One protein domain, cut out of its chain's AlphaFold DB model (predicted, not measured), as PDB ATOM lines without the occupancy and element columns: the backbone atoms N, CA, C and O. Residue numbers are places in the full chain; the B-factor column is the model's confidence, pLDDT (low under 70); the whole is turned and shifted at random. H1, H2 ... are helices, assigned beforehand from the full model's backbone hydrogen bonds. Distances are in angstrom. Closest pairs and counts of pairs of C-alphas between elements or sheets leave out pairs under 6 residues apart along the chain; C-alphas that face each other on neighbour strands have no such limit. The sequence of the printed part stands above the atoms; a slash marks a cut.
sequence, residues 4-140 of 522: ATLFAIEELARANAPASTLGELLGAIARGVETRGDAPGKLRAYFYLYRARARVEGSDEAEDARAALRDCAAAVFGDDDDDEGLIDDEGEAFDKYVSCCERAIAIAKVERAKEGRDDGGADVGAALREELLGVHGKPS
ATOM      1  N   ALA A   4      29.780  27.326  38.420       48.09
ATOM      2  CA  ALA A   4      30.720  27.245  37.299       48.09
ATOM      3  C   ALA A   4      31.746  26.113  37.483       48.09
ATOM      4  O   ALA A   4      32.187  25.505  36.511       48.09
ATOM      5  N   THR A   5      32.096  25.781  38.730       56.69
ATOM      6  CA  THR A   5      32.989  24.652  39.044       56.69
ATOM      7  C   THR A   5      32.292  23.308  38.834       56.69
ATOM      8  O   THR A   5      32.911  22.366  38.348       56.69
ATOM      9  N   LEU A   6      31.006  23.212  39.188       52.72
ATOM     10  CA  LEU A   6      30.204  22.007  38.954       52.72
ATOM     11  C   LEU A   6      29.975  21.775  37.459       52.72
ATOM     12  O   LEU A   6      30.241  20.676  36.985       52.72
ATOM     13  N   PHE A   7      29.595  22.821  36.719       63.84
ATOM     14  CA  PHE A   7      29.450  22.773  35.263       63.84
ATOM     15  C   PHE A   7      30.750  22.332  34.575       63.84
ATOM     16  O   PHE A   7      30.728  21.469  33.705       63.84
ATOM     17  N   ALA A   8      31.902  22.840  35.021       58.03
ATOM     18  CA  ALA A   8      33.203  22.403  34.525       58.03
ATOM     19  C   ALA A   8      33.451  20.894  34.778       58.03
ATOM     20  O   ALA A   8      33.821  20.156  33.869       58.03
ATOM     21  N   ILE A   9      33.209  20.389  35.991       63.97
ATOM     22  CA  ILE A   9      33.366  18.951  36.290       63.97
ATOM     23  C   ILE A   9      32.429  18.091  35.419       63.97
ATOM     24  O   ILE A   9      32.836  17.039  34.927       63.97
ATOM     25  N   GLU A  10      31.196  18.551  35.210       62.31
ATOM     26  CA  GLU A  10      30.182  17.878  34.394       62.31
ATOM     27  C   GLU A  10      30.569  17.838  32.903       62.31
ATOM     28  O   GLU A  10      30.458  16.791  32.265       62.31
ATOM     29  N   GLU A  11      31.115  18.930  32.365       66.75
ATOM     30  CA  GLU A  11      31.583  18.993  30.976       66.75
ATOM     31  C   GLU A  11      32.845  18.151  30.723       66.75
ATOM     32  O   GLU A  11      32.945  17.544  29.659       66.75
ATOM     33  N   LEU A  12      33.773  18.003  31.683       61.19
ATOM     34  CA  LEU A  12      34.871  17.024  31.534       61.19
ATOM     35  C   LEU A  12      34.361  15.587  31.493       61.19
ATOM     36  O   LEU A  12      34.888  14.776  30.730       61.19
ATOM     37  N   ALA A  13      33.351  15.269  32.306       58.97
ATOM     38  CA  ALA A  13      32.737  13.949  32.296       58.97
ATOM     39  C   ALA A  13      32.037  13.675  30.951       58.97
ATOM     40  O   ALA A  13      32.192  12.586  30.404       58.97
ATOM     41  N   ARG A  14      31.344  14.670  30.370       62.19
ATOM     42  CA  ARG A  14      30.763  14.569  29.014       62.19
ATOM     43  C   ARG A  14      31.815  14.460  27.913       62.19
ATOM     44  O   ARG A  14      31.645  13.664  26.997       62.19
ATOM     45  N   ALA A  15      32.904  15.220  28.006       53.91
ATOM     46  CA  ALA A  15      33.999  15.209  27.034       53.91
ATOM     47  C   ALA A  15      34.907  13.964  27.133       53.91
ATOM     48  O   ALA A  15      35.941  13.913  26.468       53.91
ATOM     49  N   ASN A  16      34.549  12.980  27.972       62.34
ATOM     50  CA  ASN A  16      35.329  11.772  28.252       62.34
ATOM     51  C   ASN A  16      36.793  12.082  28.629       62.34
ATOM     52  O   ASN A  16      37.727  11.377  28.238       62.34
ATOM     53  N   ALA A  17      37.000  13.186  29.357       57.78
ATOM     54  CA  ALA A  17      38.328  13.642  29.736       57.78
ATOM     55  C   ALA A  17      39.023  12.586  30.612       57.78
ATOM     56  O   ALA A  17      38.379  11.977  31.474       57.78
ATOM     57  N   PRO A  18      40.339  12.364  30.440       56.44
ATOM     58  CA  PRO A  18      41.033  11.321  31.176       56.44
ATOM     59  C   PRO A  18      40.931  11.571  32.684       56.44
ATOM     60  O   PRO A  18      41.087  12.696  33.162       56.44
ATOM     61  N   ALA A  19      40.690  10.500  33.446       46.06
ATOM     62  CA  ALA A  19      40.428  10.567  34.886       46.06
ATOM     63  C   ALA A  19      41.550  11.255  35.693       46.06
ATOM     64  O   ALA A  19      41.300  11.755  36.788       46.06
ATOM     65  N   SER A  20      42.766  11.340  35.141       48.16
ATOM     66  CA  SER A  20      43.864  12.158  35.663       48.16
ATOM     67  C   SER A  20      43.514  13.646  35.749       48.16
ATOM     68  O   SER A  20      43.661  14.238  36.813       48.16
ATOM     69  N   THR A  21      42.981  14.240  34.681       51.12
ATOM     70  CA  THR A  21      42.600  15.661  34.622       51.12
ATOM     71  C   THR A  21      41.438  15.965  35.563       51.12
ATOM     72  O   THR A  21      41.464  16.960  36.287       51.12
ATOM     73  N   LEU A  22      40.440  15.074  35.612       56.56
ATOM     74  CA  LEU A  22      39.325  15.175  36.555       56.56
ATOM     75  C   LEU A  22      39.817  15.049  38.013       56.56
ATOM     76  O   LEU A  22      39.364  15.781  38.891       56.56
ATOM     77  N   GLY A  23      40.782  14.160  38.266       49.69
ATOM     78  CA  GLY A  23      41.413  13.954  39.572       49.69
ATOM     79  C   GLY A  23      42.289  15.125  40.029       49.69
ATOM     80  O   GLY A  23      42.240  15.502  41.199       49.69
ATOM     81  N   GLU A  24      43.044  15.754  39.128       56.56
ATOM     82  CA  GLU A  24      43.830  16.962  39.415       56.56
ATOM     83  C   GLU A  24      42.932  18.156  39.753       56.56
ATOM     84  O   GLU A  24      43.169  18.834  40.758       56.56
ATOM     85  N   LEU A  25      41.862  18.352  38.974       57.91
ATOM     86  CA  LEU A  25      40.791  19.321  39.216       57.91
ATOM     87  C   LEU A  25      40.153  19.124  40.598       57.91
ATOM     88  O   LEU A  25      40.167  20.030  41.438       57.91
ATOM     89  N   LEU A  26      39.620  17.928  40.857       59.25
ATOM     90  CA  LEU A  26      38.967  17.610  42.126       59.25
ATOM     91  C   LEU A  26      39.956  17.705  43.293       59.25
ATOM     92  O   LEU A  26      39.594  18.209  44.352       59.25
ATOM     93  N   GLY A  27      41.218  17.321  43.090       58.31
ATOM     94  CA  GLY A  27      42.294  17.475  44.064       58.31
ATOM     95  C   GLY A  27      42.643  18.936  44.362       58.31
ATOM     96  O   GLY A  27      42.878  19.280  45.519       58.31
ATOM     97  N   ALA A  28      42.654  19.821  43.361       54.62
ATOM     98  CA  ALA A  28      42.882  21.253  43.556       54.62
ATOM     99  C   ALA A  28      41.760  21.898  44.385       54.62
ATOM    100  O   ALA A  28      42.043  22.669  45.304       54.62
ATOM    101  N   ILE A  29      40.507  21.514  44.125       53.16
ATOM    102  CA  ILE A  29      39.334  21.993  44.869       53.16
ATOM    103  C   ILE A  29      39.293  21.402  46.288       53.16
ATOM    104  O   ILE A  29      39.082  22.127  47.260       53.16
ATOM    105  N   ALA A  30      39.531  20.095  46.434       49.94
ATOM    106  CA  ALA A  30      39.474  19.389  47.716       49.94
ATOM    107  C   ALA A  30      40.601  19.790  48.681       49.94
ATOM    108  O   ALA A  30      40.395  19.781  49.894       49.94
ATOM    109  N   ARG A  31      41.769  20.209  48.168       57.03
ATOM    110  CA  ARG A  31      42.875  20.739  48.986       57.03
ATOM    111  C   ARG A  31      42.555  22.065  49.686       57.03
ATOM    112  O   ARG A  31      43.395  22.545  50.444       57.03
ATOM    113  N   GLY A  32      41.379  22.660  49.455       44.06
ATOM    114  CA  GLY A  32      40.956  23.874  50.150       44.06
ATOM    115  C   GLY A  32      41.910  25.041  49.908       44.06
ATOM    116  O   GLY A  32      42.135  25.850  50.807       44.06
ATOM    117  N   VAL A  33      42.501  25.102  48.709       43.62
ATOM    118  CA  VAL A  33      43.263  26.269  48.271       43.62
ATOM    119  C   VAL A  33      42.288  27.439  48.276       43.62
ATOM    120  O   VAL A  33      41.397  27.506  47.432       43.62
ATOM    121  N   GLU A  34      42.437  28.340  49.251       42.84
ATOM    122  CA  GLU A  34      41.815  29.663  49.210       42.84
ATOM    123  C   GLU A  34      42.125  30.244  47.829       42.84
ATOM    124  O   GLU A  34      43.295  30.473  47.512       42.84
ATOM    125  N   THR A  35      41.100  30.405  46.989       45.66
ATOM    126  CA  THR A  35      41.247  30.754  45.573       45.66
ATOM    127  C   THR A  35      41.722  32.198  45.432       45.66
ATOM    128  O   THR A  35      40.944  33.115  45.176       45.66
ATOM    129  N   ARG A  36      43.024  32.404  45.644       44.34
ATOM    130  CA  ARG A  36      43.759  33.579  45.187       44.34
ATOM    131  C   ARG A  36      43.923  33.468  43.678       44.34
ATOM    132  O   ARG A  36      44.516  32.496  43.217       44.34
ATOM    133  N   GLY A  37      43.429  34.476  42.969       53.34
ATOM    134  CA  GLY A  37      43.661  34.660  41.541       53.34
ATOM    135  C   GLY A  37      43.007  33.579  40.686       53.34
ATOM    136  O   GLY A  37      41.809  33.622  40.418       53.34
ATOM    137  N   ASP A  38      43.802  32.594  40.279       56.28
ATOM    138  CA  ASP A  38      43.799  32.217  38.859       56.28
ATOM    139  C   ASP A  38      43.443  30.745  38.627       56.28
ATOM    140  O   ASP A  38      43.314  30.300  37.489       56.28
ATOM    141  N   ALA A  39      43.235  29.971  39.698       58.72
ATOM    142  CA  ALA A  39      42.949  28.538  39.611       58.72
ATOM    143  C   ALA A  39      41.739  28.185  38.711       58.72
ATOM    144  O   ALA A  39      41.887  27.266  37.906       58.72
ATOM    145  N   PRO A  40      40.586  28.894  38.746       60.94
ATOM    146  CA  PRO A  40      39.487  28.659  37.797       60.94
ATOM    147  C   PRO A  40      39.856  29.026  36.353       60.94
ATOM    148  O   PRO A  40      39.321  28.453  35.407       60.94
ATOM    149  N   GLY A  41      40.774  29.978  36.181       67.31
ATOM    150  CA  GLY A  41      41.334  30.368  34.896       67.31
ATOM    151  C   GLY A  41      42.197  29.261  34.302       67.31
ATOM    152  O   GLY A  41      41.839  28.716  33.259       67.31
ATOM    153  N   LYS A  42      43.261  28.858  35.013       67.88
ATOM    154  CA  LYS A  42      44.155  27.761  34.590       67.88
ATOM    155  C   LYS A  42      43.358  26.485  34.302       67.88
ATOM    156  O   LYS A  42      43.655  25.761  33.358       67.88
ATOM    157  N   LEU A  43      42.280  26.259  35.059       67.19
ATOM    158  CA  LEU A  43      41.325  25.194  34.789       67.19
ATOM    159  C   LEU A  43      40.680  25.291  33.403       67.19
ATOM    160  O   LEU A  43      40.788  24.354  32.620       67.19
ATOM    161  N   ARG A  44      40.022  26.416  33.095       69.56
ATOM    162  CA  ARG A  44      39.382  26.640  31.791       69.56
ATOM    163  C   ARG A  44      40.393  26.478  30.659       69.56
ATOM    164  O   ARG A  44      40.078  25.812  29.680       69.56
ATOM    165  N   ALA A  45      41.618  26.967  30.833       74.69
ATOM    166  CA  ALA A  45      42.677  26.798  29.845       74.69
ATOM    167  C   ALA A  45      42.956  25.312  29.520       74.69
ATOM    168  O   ALA A  45      42.951  24.922  28.352       74.69
ATOM    169  N   TYR A  46      43.080  24.447  30.537       74.88
ATOM    170  CA  TYR A  46      43.195  22.997  30.327       74.88
ATOM    171  C   TYR A  46      41.993  22.392  29.584       74.88
ATOM    172  O   TYR A  46      42.179  21.492  28.767       74.88
ATOM    173  N   PHE A  47      40.768  22.868  29.823       75.94
ATOM    174  CA  PHE A  47      39.579  22.374  29.114       75.94
ATOM    175  C   PHE A  47      39.610  22.714  27.630       75.94
ATOM    176  O   PHE A  47      39.346  21.842  26.803       75.94
ATOM    177  N   TYR A  48      39.923  23.968  27.296       80.19
ATOM    178  CA  TYR A  48      40.038  24.395  25.905       80.19
ATOM    179  C   TYR A  48      41.121  23.587  25.185       80.19
ATOM    180  O   TYR A  48      40.863  23.097  24.088       80.19
ATOM    181  N   LEU A  49      42.251  23.301  25.846       81.38
ATOM    182  CA  LEU A  49      43.286  22.408  25.317       81.38
ATOM    183  C   LEU A  49      42.799  20.971  25.091       81.38
ATOM    184  O   LEU A  49      43.044  20.414  24.024       81.38
ATOM    185  N   TYR A  50      42.098  20.359  26.050       79.69
ATOM    186  CA  TYR A  50      41.560  19.002  25.876       79.69
ATOM    187  C   TYR A  50      40.488  18.934  24.781       79.69
ATOM    188  O   TYR A  50      40.481  17.989  23.994       79.69
ATOM    189  N   ARG A  51      39.621  19.948  24.679       83.75
ATOM    190  CA  ARG A  51      38.594  20.039  23.631       83.75
ATOM    191  C   ARG A  51      39.211  20.264  22.251       83.75
ATOM    192  O   ARG A  51      38.806  19.600  21.300       83.75
ATOM    193  N   ALA A  52      40.186  21.163  22.137       83.19
ATOM    194  CA  ALA A  52      40.904  21.401  20.890       83.19
ATOM    195  C   ALA A  52      41.679  20.158  20.459       83.19
ATOM    196  O   ALA A  52      41.569  19.748  19.308       83.19
ATOM    197  N   ARG A  53      42.360  19.491  21.397       85.62
ATOM    198  CA  ARG A  53      43.000  18.198  21.158       85.62
ATOM    199  C   ARG A  53      42.014  17.164  20.615       85.62
ATOM    200  O   ARG A  53      42.329  16.537  19.615       85.62
ATOM    201  N   ALA A  54      40.849  16.992  21.243       83.12
ATOM    202  CA  ALA A  54      39.857  16.009  20.806       83.12
ATOM    203  C   ALA A  54      39.310  16.311  19.398       83.12
ATOM    204  O   ALA A  54      39.121  15.385  18.615       83.12
ATOM    205  N   ARG A  55      39.111  17.592  19.051       85.50
ATOM    206  CA  ARG A  55      38.726  18.001  17.688       85.50
ATOM    207  C   ARG A  55      39.853  17.739  16.688       85.50
ATOM    208  O   ARG A  55      39.625  17.057  15.706       85.50
ATOM    209  N   VAL A  56      41.085  18.163  16.979       88.38
ATOM    210  CA  VAL A  56      42.262  17.920  16.117       88.38
ATOM    211  C   VAL A  56      42.583  16.422  15.964       88.38
ATOM    212  O   VAL A  56      43.071  16.013  14.920       88.38
ATOM    213  N   GLU A  57      42.325  15.588  16.976       87.19
ATOM    214  CA  GLU A  57      42.512  14.127  16.902       87.19
ATOM    215  C   GLU A  57      41.388  13.400  16.143       87.19
ATOM    216  O   GLU A  57      41.607  12.274  15.704       87.19
ATOM    217  N   GLY A  58      40.209  14.016  15.997       86.56
ATOM    218  CA  GLY A  58      39.038  13.439  15.325       86.56
ATOM    219  C   GLY A  58      38.655  14.105  13.998       86.56
ATOM    220  O   GLY A  58      37.605  13.770  13.458       86.56
ATOM    221  N   SER A  59      39.456  15.051  13.501       87.62
ATOM    222  CA  SER A  59      39.158  15.846  12.307       87.62
ATOM    223  C   SER A  59      40.147  15.545  11.184       87.62
ATOM    224  O   SER A  59      41.360  15.659  11.364       87.62
ATOM    225  N   ASP A  60      39.616  15.179  10.016       89.56
ATOM    226  CA  ASP A  60      40.382  14.979   8.779       89.56
ATOM    227  C   ASP A  60      40.528  16.280   7.957       89.56
ATOM    228  O   ASP A  60      41.233  16.290   6.944       89.56
ATOM    229  N   GLU A  61      39.868  17.365   8.385       90.19
ATOM    230  CA  GLU A  61      39.816  18.668   7.711       90.19
ATOM    231  C   GLU A  61      40.715  19.687   8.426       90.19
ATOM    232  O   GLU A  61      40.572  19.952   9.627       90.19
ATOM    233  N   ALA A  62      41.636  20.322   7.698       86.44
ATOM    234  CA  ALA A  62      42.577  21.255   8.303       86.44
ATOM    235  C   ALA A  62      41.902  22.516   8.851       86.44
ATOM    236  O   ALA A  62      42.389  23.067   9.838       86.44
ATOM    237  N   GLU A  63      40.803  22.988   8.257       89.06
ATOM    238  CA  GLU A  63      40.112  24.189   8.743       89.06
ATOM    239  C   GLU A  63      39.350  23.972  10.060       89.06
ATOM    240  O   GLU A  63      39.407  24.858  10.909       89.06
ATOM    241  N   ASP A  64      38.725  22.814  10.314       88.00
ATOM    242  CA  ASP A  64      38.136  22.534  11.639       88.00
ATOM    243  C   ASP A  64      39.231  22.328  12.702       88.00
ATOM    244  O   ASP A  64      39.141  22.892  13.797       88.00
ATOM    245  N   ALA A  65      40.332  21.645  12.357       86.62
ATOM    246  CA  ALA A  65      41.505  21.541  13.228       86.62
ATOM    247  C   ALA A  65      42.116  22.923  13.562       86.62
ATOM    248  O   ALA A  65      42.462  23.193  14.716       86.62
ATOM    249  N   ARG A  66      42.206  23.832  12.578       86.88
ATOM    250  CA  ARG A  66      42.636  25.232  12.766       86.88
ATOM    251  C   ARG A  66      41.643  26.024  13.610       86.88
ATOM    252  O   ARG A  66      42.062  26.700  14.545       86.88
ATOM    253  N   ALA A  67      40.345  25.937  13.322       89.25
ATOM    254  CA  ALA A  67      39.300  26.632  14.071       89.25
ATOM    255  C   ALA A  67      39.307  26.223  15.551       89.25
ATOM    256  O   ALA A  67      39.332  27.086  16.423       89.25
ATOM    257  N   ALA A  68      39.411  24.923  15.841       85.94
ATOM    258  CA  ALA A  68      39.521  24.407  17.203       85.94
ATOM    259  C   ALA A  68      40.752  24.948  17.959       85.94
ATOM    260  O   ALA A  68      40.678  25.183  19.169       85.94
ATOM    261  N   LEU A  69      41.875  25.170  17.266       88.25
ATOM    262  CA  LEU A  69      43.079  25.764  17.853       88.25
ATOM    263  C   LEU A  69      42.992  27.285  18.011       88.25
ATOM    264  O   LEU A  69      43.496  27.789  19.013       88.25
ATOM    265  N   ARG A  70      42.335  28.009  17.093       87.81
ATOM    266  CA  ARG A  70      42.062  29.453  17.232       87.81
ATOM    267  C   ARG A  70      41.098  29.723  18.396       87.81
ATOM    268  O   ARG A  70      41.393  30.580  19.225       87.81
ATOM    269  N   ASP A  71      40.023  28.937  18.525       85.50
ATOM    270  CA  ASP A  71      39.101  28.964  19.676       85.50
ATOM    271  C   ASP A  71      39.849  28.733  21.000       85.50
ATOM    272  O   ASP A  71      39.616  29.416  21.998       85.50
ATOM    273  N   CYS A  72      40.773  27.765  21.009       86.38
ATOM    274  CA  CYS A  72      41.605  27.478  22.171       86.38
ATOM    275  C   CYS A  72      42.569  28.622  22.484       86.38
ATOM    276  O   CYS A  72      42.688  29.005  23.642       86.38
ATOM    277  N   ALA A  73      43.247  29.169  21.474       85.06
ATOM    278  CA  ALA A  73      44.200  30.255  21.652       85.06
ATOM    279  C   ALA A  73      43.519  31.496  22.237       85.06
ATOM    280  O   ALA A  73      43.982  32.025  23.242       85.06
ATOM    281  N   ALA A  74      42.369  31.890  21.684       85.25
ATOM    282  CA  ALA A  74      41.587  33.023  22.175       85.25
ATOM    283  C   ALA A  74      41.116  32.844  23.631       85.25
ATOM    284  O   ALA A  74      41.036  33.817  24.372       85.25
ATOM    285  N   ALA A  75      40.829  31.613  24.064       81.81
ATOM    286  CA  ALA A  75      40.365  31.326  25.423       81.81
ATOM    287  C   ALA A  75      41.487  31.054  26.451       81.81
ATOM    288  O   ALA A  75      41.213  30.983  27.651       81.81
ATOM    289  N   VAL A  76      42.729  30.852  25.995       82.62
ATOM    290  CA  VAL A  76      43.909  30.546  26.827       82.62
ATOM    291  C   VAL A  76      44.868  31.738  26.920       82.62
ATOM    292  O   VAL A  76      45.396  32.009  27.997       82.62
ATOM    293  N   PHE A  77      45.083  32.419  25.795       81.25
ATOM    294  CA  PHE A  77      46.063  33.490  25.587       81.25
ATOM    295  C   PHE A  77      45.411  34.807  25.121       81.25
ATOM    296  O   PHE A  77      46.114  35.695  24.653       81.25
ATOM    297  N   GLY A  78      44.079  34.922  25.172       73.19
ATOM    298  CA  GLY A  78      43.383  36.149  24.783       73.19
ATOM    299  C   GLY A  78      43.765  37.338  25.669       73.19
ATOM    300  O   GLY A  78      43.900  37.180  26.882       73.19
ATOM    301  N   ASP A  79      43.902  38.514  25.050       55.12
ATOM    302  CA  ASP A  79      44.230  39.794  25.694       55.12
ATOM    303  C   ASP A  79      43.066  40.328  26.567       55.12
ATOM    304  O   ASP A  79      42.488  41.379  26.288       55.12
ATOM    305  N   ASP A  80      42.700  39.615  27.635       56.88
ATOM    306  CA  ASP A  80      42.023  40.243  28.774       56.88
ATOM    307  C   ASP A  80      43.079  41.111  29.497       56.88
ATOM    308  O   ASP A  80      44.022  40.570  30.073       56.88
ATOM    309  N   ASP A  81      42.925  42.445  29.452       52.81
ATOM    310  CA  ASP A  81      43.910  43.503  29.801       52.81
ATOM    311  C   ASP A  81      44.566  43.455  31.218       52.81
ATOM    312  O   ASP A  81      45.327  44.356  31.577       52.81
ATOM    313  N   ASP A  82      44.295  42.443  32.046       55.53
ATOM    314  CA  ASP A  82      44.775  42.294  33.431       55.53
ATOM    315  C   ASP A  82      45.904  41.231  33.574       55.53
ATOM    316  O   ASP A  82      45.847  40.348  34.431       55.53
ATOM    317  N   ASP A  83      46.949  41.350  32.743       49.97
ATOM    318  CA  ASP A  83      48.351  40.928  32.976       49.97
ATOM    319  C   ASP A  83      48.624  39.692  33.891       49.97
ATOM    320  O   ASP A  83      49.219  39.849  34.953       49.97
ATOM    321  N   GLU A  84      48.300  38.459  33.476       58.31
ATOM    322  CA  GLU A  84      49.192  37.268  33.532       58.31
ATOM    323  C   GLU A  84      48.597  36.156  32.638       58.31
ATOM    324  O   GLU A  84      47.451  35.743  32.819       58.31
ATOM    325  N   GLY A  85      49.382  35.638  31.683       59.38
ATOM    326  CA  GLY A  85      48.957  34.552  30.792       59.38
ATOM    327  C   GLY A  85      48.483  33.319  31.570       59.38
ATOM    328  O   GLY A  85      49.136  32.854  32.507       59.38
ATOM    329  N   LEU A  86      47.322  32.778  31.191       66.44
ATOM    330  CA  LEU A  86      46.620  31.760  31.982       66.44
ATOM    331  C   LEU A  86      47.372  30.421  32.046       66.44
ATOM    332  O   LEU A  86      47.192  29.632  32.980       66.44
ATOM    333  N   ILE A  87      48.228  30.194  31.052       70.38
ATOM    334  CA  ILE A  87      49.221  29.132  30.973       70.38
ATOM    335  C   ILE A  87      50.588  29.783  30.784       70.38
ATOM    336  O   ILE A  87      50.768  30.615  29.904       70.38
ATOM    337  N   ASP A  88      51.538  29.359  31.608       73.25
ATOM    338  CA  ASP A  88      52.933  29.768  31.555       73.25
ATOM    339  C   ASP A  88      53.583  29.173  30.280       73.25
ATOM    340  O   ASP A  88      53.493  27.960  30.065       73.25
ATOM    341  N   ASP A  89      54.273  29.988  29.469       73.19
ATOM    342  CA  ASP A  89      54.896  29.589  28.181       73.19
ATOM    343  C   ASP A  89      55.942  28.449  28.302       73.19
ATOM    344  O   ASP A  89      56.324  27.829  27.313       73.19
ATOM    345  N   GLU A  90      56.402  28.139  29.520       71.94
ATOM    346  CA  GLU A  90      57.348  27.050  29.833       71.94
ATOM    347  C   GLU A  90      56.663  25.801  30.447       71.94
ATOM    348  O   GLU A  90      57.332  24.901  30.961       71.94
ATOM    349  N   GLY A  91      55.326  25.751  30.471       72.88
ATOM    350  CA  GLY A  91      54.547  24.715  31.157       72.88
ATOM    351  C   GLY A  91      54.118  23.521  30.290       72.88
ATOM    352  O   GLY A  91      53.881  23.639  29.092       72.88
ATOM    353  N   GLU A  92      53.858  22.371  30.926       72.06
ATOM    354  CA  GLU A  92      53.371  21.137  30.265       72.06
ATOM    355  C   GLU A  92      52.064  21.344  29.461       72.06
ATOM    356  O   GLU A  92      51.755  20.608  28.523       72.06
ATOM    357  N   ALA A  93      51.261  22.345  29.829       71.69
ATOM    358  CA  ALA A  93      50.053  22.709  29.096       71.69
ATOM    359  C   ALA A  93      50.363  23.438  27.773       71.69
ATOM    360  O   ALA A  93      49.666  23.213  26.783       71.69
ATOM    361  N   PHE A  94      51.441  24.229  27.729       80.19
ATOM    362  CA  PHE A  94      51.960  24.839  26.507       80.19
ATOM    363  C   PHE A  94      52.567  23.775  25.577       80.19
ATOM    364  O   PHE A  94      52.213  23.725  24.401       80.19
ATOM    365  N   ASP A  95      53.344  22.821  26.104       80.56
ATOM    366  CA  ASP A  95      53.837  21.667  25.323       80.56
ATOM    367  C   ASP A  95      52.686  20.881  24.656       80.56
ATOM    368  O   ASP A  95      52.767  20.470  23.493       80.56
ATOM    369  N   LYS A  96      51.569  20.695  25.377       78.50
ATOM    370  CA  LYS A  96      50.351  20.059  24.845       78.50
ATOM    371  C   LYS A  96      49.679  20.901  23.758       78.50
ATOM    372  O   LYS A  96      49.193  20.316  22.787       78.50
ATOM    373  N   TYR A  97      49.666  22.229  23.890       84.06
ATOM    374  CA  TYR A  97      49.182  23.142  22.849       84.06
ATOM    375  C   TYR A  97      50.013  23.000  21.568       84.06
ATOM    376  O   TYR A  97      49.468  22.642  20.523       84.06
ATOM    377  N   VAL A  98      51.340  23.133  21.677       87.69
ATOM    378  CA  VAL A  98      52.294  22.980  20.563       87.69
ATOM    379  C   VAL A  98      52.132  21.620  19.869       87.69
ATOM    380  O   VAL A  98      52.081  21.548  18.642       87.69
ATOM    381  N   SER A  99      51.957  20.537  20.634       88.06
ATOM    382  CA  SER A  99      51.703  19.193  20.091       88.06
ATOM    383  C   SER A  99      50.384  19.075  19.307       88.06
ATOM    384  O   SER A  99      50.276  18.248  18.395       88.06
ATOM    385  N   CYS A 100      49.371  19.884  19.624       83.81
ATOM    386  CA  CYS A 100      48.138  19.947  18.840       83.81
ATOM    387  C   CYS A 100      48.316  20.808  17.579       83.81
ATOM    388  O   CYS A 100      47.871  20.392  16.510       83.81
ATOM    389  N   CYS A 101      49.050  21.924  17.659       85.94
ATOM    390  CA  CYS A 101      49.414  22.740  16.493       85.94
ATOM    391  C   CYS A 101      50.191  21.930  15.444       85.94
ATOM    392  O   CYS A 101      49.797  21.903  14.279       85.94
ATOM    393  N   GLU A 102      51.231  21.190  15.846       90.25
ATOM    394  CA  GLU A 102      52.010  20.329  14.938       90.25
ATOM    395  C   GLU A 102      51.159  19.252  14.246       90.25
ATOM    396  O   GLU A 102      51.416  18.897  13.093       90.25
ATOM    397  N   ARG A 103      50.095  18.766  14.901       88.06
ATOM    398  CA  ARG A 103      49.159  17.812  14.289       88.06
ATOM    399  C   ARG A 103      48.194  18.469  13.307       88.06
ATOM    400  O   ARG A 103      48.023  17.929  12.219       88.06
ATOM    401  N   ALA A 104      47.669  19.658  13.603       86.69
ATOM    402  CA  ALA A 104      46.909  20.436  12.620       86.69
ATOM    403  C   ALA A 104      47.761  20.793  11.380       86.69
ATOM    404  O   ALA A 104      47.275  20.745  10.251       86.69
ATOM    405  N   ILE A 105      49.060  21.062  11.564       88.12
ATOM    406  CA  ILE A 105      50.021  21.255  10.464       88.12
ATOM    407  C   ILE A 105      50.218  19.970   9.644       88.12
ATOM    408  O   ILE A 105      50.350  20.042   8.421       88.12
ATOM    409  N   ALA A 106      50.230  18.796  10.280       88.75
ATOM    410  CA  ALA A 106      50.299  17.518   9.573       88.75
ATOM    411  C   ALA A 106      49.033  17.254   8.735       88.75
ATOM    412  O   ALA A 106      49.161  16.903   7.562       88.75
ATOM    413  N   ILE A 107      47.839  17.501   9.291       88.00
ATOM    414  CA  ILE A 107      46.551  17.383   8.579       88.00
ATOM    415  C   ILE A 107      46.539  18.309   7.351       88.00
ATOM    416  O   ILE A 107      46.352  17.837   6.230       88.00
ATOM    417  N   ALA A 108      46.888  19.590   7.522       87.56
ATOM    418  CA  ALA A 108      46.965  20.567   6.429       87.56
ATOM    419  C   ALA A 108      47.924  20.166   5.292       87.56
ATOM    420  O   ALA A 108      47.668  20.455   4.122       87.56
ATOM    421  N   LYS A 109      49.034  19.487   5.610       87.62
ATOM    422  CA  LYS A 109      49.965  18.963   4.598       87.62
ATOM    423  C   LYS A 109      49.381  17.780   3.828       87.62
ATOM    424  O   LYS A 109      49.579  17.704   2.619       87.62
ATOM    425  N   VAL A 110      48.671  16.879   4.508       89.00
ATOM    426  CA  VAL A 110      47.991  15.740   3.872       89.00
ATOM    427  C   VAL A 110      46.862  16.227   2.962       89.00
ATOM    428  O   VAL A 110      46.722  15.723   1.852       89.00
ATOM    429  N   GLU A 111      46.097  17.233   3.386       87.94
ATOM    430  CA  GLU A 111      45.029  17.833   2.582       87.94
ATOM    431  C   GLU A 111      45.574  18.503   1.308       87.94
ATOM    432  O   GLU A 111      45.170  18.132   0.207       87.94
ATOM    433  N   ARG A 112      46.589  19.376   1.417       84.69
ATOM    434  CA  ARG A 112      47.222  20.015   0.243       84.69
ATOM    435  C   ARG A 112      47.841  18.998  -0.728       84.69
ATOM    436  O   ARG A 112      47.797  19.201  -1.940       84.69
ATOM    437  N   ALA A 113      48.381  17.889  -0.215       86.00
ATOM    438  CA  ALA A 113      48.893  16.799  -1.046       86.00
ATOM    439  C   ALA A 113      47.775  16.076  -1.825       86.00
ATOM    440  O   ALA A 113      47.988  15.707  -2.979       86.00
ATOM    441  N   LYS A 114      46.572  15.922  -1.244       87.19
ATOM    442  CA  LYS A 114      45.386  15.406  -1.957       87.19
ATOM    443  C   LYS A 114      44.916  16.360  -3.065       87.19
ATOM    444  O   LYS A 114      44.456  15.885  -4.097       87.19
ATOM    445  N   GLU A 115      45.065  17.679  -2.891       86.25
ATOM    446  CA  GLU A 115      44.735  18.684  -3.923       86.25
ATOM    447  C   GLU A 115      45.692  18.688  -5.137       86.25
ATOM    448  O   GLU A 115      45.445  19.404  -6.107       86.25
ATOM    449  N   GLY A 116      46.805  17.944  -5.102       82.69
ATOM    450  CA  GLY A 116      47.820  17.972  -6.166       82.69
ATOM    451  C   GLY A 116      48.636  19.273  -6.224       82.69
ATOM    452  O   GLY A 116      49.318  19.540  -7.215       82.69
ATOM    453  N   ARG A 117      48.581  20.090  -5.164       70.31
ATOM    454  CA  ARG A 117      49.358  21.326  -5.003       70.31
ATOM    455  C   ARG A 117      50.727  21.022  -4.396       70.31
ATOM    456  O   ARG A 117      50.927  21.079  -3.184       70.31
ATOM    457  N   ASP A 118      51.671  20.687  -5.272       66.94
ATOM    458  CA  ASP A 118      53.059  20.359  -4.911       66.94
ATOM    459  C   ASP A 118      53.989  21.599  -4.926       66.94
ATOM    460  O   ASP A 118      55.200  21.525  -5.129       66.94
ATOM    461  N   ASP A 119      53.414  22.786  -4.710       57.31
ATOM    462  CA  ASP A 119      54.064  24.100  -4.709       57.31
ATOM    463  C   ASP A 119      54.827  24.379  -3.396       57.31
ATOM    464  O   ASP A 119      54.694  25.426  -2.765       57.31
ATOM    465  N   GLY A 120      55.640  23.408  -2.967       61.47
ATOM    466  CA  GLY A 120      56.557  23.525  -1.833       61.47
ATOM    467  C   GLY A 120      55.865  23.493  -0.466       61.47
ATOM    468  O   GLY A 120      55.692  24.517   0.194       61.47
ATOM    469  N   GLY A 121      55.547  22.295   0.038       58.53
ATOM    470  CA  GLY A 121      54.921  22.080   1.359       58.53
ATOM    471  C   GLY A 121      55.715  22.557   2.594       58.53
ATOM    472  O   GLY A 121      55.248  22.392   3.725       58.53
ATOM    473  N   ALA A 122      56.902  23.142   2.406       64.06
ATOM    474  CA  ALA A 122      57.676  23.792   3.460       64.06
ATOM    475  C   ALA A 122      57.031  25.111   3.928       64.06
ATOM    476  O   ALA A 122      56.976  25.355   5.132       64.06
ATOM    477  N   ASP A 123      56.500  25.911   2.998       75.38
ATOM    478  CA  ASP A 123      56.044  27.283   3.258       75.38
ATOM    479  C   ASP A 123      54.757  27.319   4.100       75.38
ATOM    480  O   ASP A 123      54.718  27.912   5.175       75.38
ATOM    481  N   VAL A 124      53.742  26.534   3.717       73.00
ATOM    482  CA  VAL A 124      52.484  26.395   4.485       73.00
ATOM    483  C   VAL A 124      52.724  25.869   5.905       73.00
ATOM    484  O   VAL A 124      52.024  26.256   6.837       73.00
ATOM    485  N   GLY A 125      53.736  25.017   6.104       78.00
ATOM    486  CA  GLY A 125      54.115  24.547   7.438       78.00
ATOM    487  C   GLY A 125      54.851  25.592   8.284       78.00
ATOM    488  O   GLY A 125      54.889  25.447   9.504       78.00
ATOM    489  N   ALA A 126      55.458  26.611   7.673       82.62
ATOM    490  CA  ALA A 126      56.060  27.740   8.376       82.62
ATOM    491  C   ALA A 126      54.995  28.797   8.702       82.62
ATOM    492  O   ALA A 126      54.820  29.125   9.874       82.62
ATOM    493  N   ALA A 127      54.211  29.215   7.703       82.31
ATOM    494  CA  ALA A 127      53.124  30.178   7.864       82.31
ATOM    495  C   ALA A 127      52.099  29.733   8.921       82.31
ATOM    496  O   ALA A 127      51.718  30.523   9.778       82.31
ATOM    497  N   LEU A 128      51.707  28.451   8.935       79.19
ATOM    498  CA  LEU A 128      50.744  27.951   9.923       79.19
ATOM    499  C   LEU A 128      51.335  27.820  11.341       79.19
ATOM    500  O   LEU A 128      50.597  27.907  12.319       79.19
ATOM    501  N   ARG A 129      52.659  27.649  11.482       83.12
ATOM    502  CA  ARG A 129      53.330  27.755  12.792       83.12
ATOM    503  C   ARG A 129      53.352  29.190  13.289       83.12
ATOM    504  O   ARG A 129      53.060  29.414  14.457       83.12
ATOM    505  N   GLU A 130      53.689  30.133  12.416       85.62
ATOM    506  CA  GLU A 130      53.679  31.561  12.735       85.62
ATOM    507  C   GLU A 130      52.265  32.032  13.110       85.62
ATOM    508  O   GLU A 130      52.106  32.742  14.098       85.62
ATOM    509  N   GLU A 131      51.232  31.554  12.410       82.88
ATOM    510  CA  GLU A 131      49.828  31.846  12.723       82.88
ATOM    511  C   GLU A 131      49.382  31.260  14.075       82.88
ATOM    512  O   GLU A 131      48.771  31.965  14.875       82.88
ATOM    513  N   LEU A 132      49.664  29.977  14.341       78.38
ATOM    514  CA  LEU A 132      49.139  29.278  15.523       78.38
ATOM    515  C   LEU A 132      49.969  29.482  16.797       78.38
ATOM    516  O   LEU A 132      49.425  29.375  17.889       78.38
ATOM    517  N   LEU A 133      51.276  29.729  16.690       79.12
ATOM    518  CA  LEU A 133      52.165  29.892  17.851       79.12
ATOM    519  C   LEU A 133      52.628  31.343  18.059       79.12
ATOM    520  O   LEU A 133      53.142  31.669  19.134       79.12
ATOM    521  N   GLY A 134      52.450  32.212  17.058       76.62
ATOM    522  CA  GLY A 134      52.715  33.646  17.146       76.62
ATOM    523  C   GLY A 134      54.089  33.984  17.728       76.62
ATOM    524  O   GLY A 134      55.120  33.439  17.333       76.62
ATOM    525  N   VAL A 135      54.097  34.896  18.702       57.56
ATOM    526  CA  VAL A 135      55.313  35.367  19.388       57.56
ATOM    527  C   VAL A 135      55.816  34.372  20.453       57.56
ATOM    528  O   VAL A 135      56.986  34.427  20.830       57.56
ATOM    529  N   HIS A 136      54.971  33.436  20.900       56.41
ATOM    530  CA  HIS A 136      55.246  32.524  22.023       56.41
ATOM    531  C   HIS A 136      56.008  31.251  21.600       56.41
ATOM    532  O   HIS A 136      56.650  30.587  22.411       56.41
ATOM    533  N   GLY A 137      55.973  30.894  20.312       49.75
ATOM    534  CA  GLY A 137      56.453  29.609  19.794       49.75
ATOM    535  C   GLY A 137      57.958  29.453  19.561       49.75
ATOM    536  O   GLY A 137      58.367  29.257  18.416       49.75
ATOM    537  N   LYS A 138      58.792  29.435  20.609       48.28
ATOM    538  CA  LYS A 138      60.134  28.815  20.518       48.28
ATOM    539  C   LYS A 138      60.188  27.537  21.359       48.28
ATOM    540  O   LYS A 138      60.104  27.639  22.578       48.28
ATOM    541  N   PRO A 139      60.337  26.344  20.750       41.28
ATOM    542  CA  PRO A 139      60.356  25.098  21.504       41.28
ATOM    543  C   PRO A 139      61.571  25.037  22.436       41.28
ATOM    544  O   PRO A 139      62.699  25.322  22.030       41.28
ATOM    545  N   SER A 140      61.331  24.625  23.679       37.69
ATOM    546  CA  SER A 140      62.377  24.346  24.660       37.69
ATOM    547  C   SER A 140      63.174  23.103  24.242       37.69
ATOM    548  O   SER A 140      62.641  21.989  24.218       37.69
TER     549      SER A 140
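Overview. This is residues 4 to 140 of the 522 residues of the protein "SANT/Myb domain" of Ostreococcus tauri (UniProt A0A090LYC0). Three long helices, H5, H3 and H4, lie side by side as the core of an elongated body; H6 folds back along H5 at one end, and the helical hairpin of H1 and H2 is set at the other end, near residues 40 to 47 of H3. Residues 30 to 37 stick out there. The printed part has 137 residues with six named helices, H1 to H6 in chain order, and no named strand: all helix. It is only just compact, close to loose, with a radius of gyration of the C-alphas of 16.7 A and spans of 56 by 32 by 24 A.

Along the chain. Find C-alpha 92 at (53.371, 21.137, 30.265); from there H5 runs 33.7 A to residue 114. H3 covers residues 39 to 58, 28.9 A, and H4 residues 62 to 76, 20.8 A. H6 covers residues 121 to 133, ending at (52.165, 29.892, 17.851). H1, residues 4 to 14, begins at (30.720, 27.245, 37.299); H2 covers residues 19 to 30.

Arrangement. H1 to H5 form an up-and-down bundle, each helix running against the one before. H5 touches H4 at the C-alphas of Ala 108 and Ala 62, their closest, 4.8 A. H3 and H4, a hairpin, touch at Val 56 and Ala 65, closest C-alphas 4.7 A, with a shallow tilt of 3 degrees. H1 and H3 only just touch, with 3 pairs of C-alphas within 8 A, the closest Leu 12 and Phe 47, 7.5 A. H2 and H5 are apart. Every O i to N i+4 pair is within hydrogen-bond range in H1, H2, H3 and H4; in H5 18 of 19 are, in H6 7 of 9.

Size, cuts and confidence. Look at Gly 32 and Gly 116 for the C-alphas farthest apart, 57.0 A. The printed part has no cut. The link from H4 to H5 is long. pLDDT is under 70 at residues 4 to 44, 79 to 86, 118 to 122 and 135 to 140.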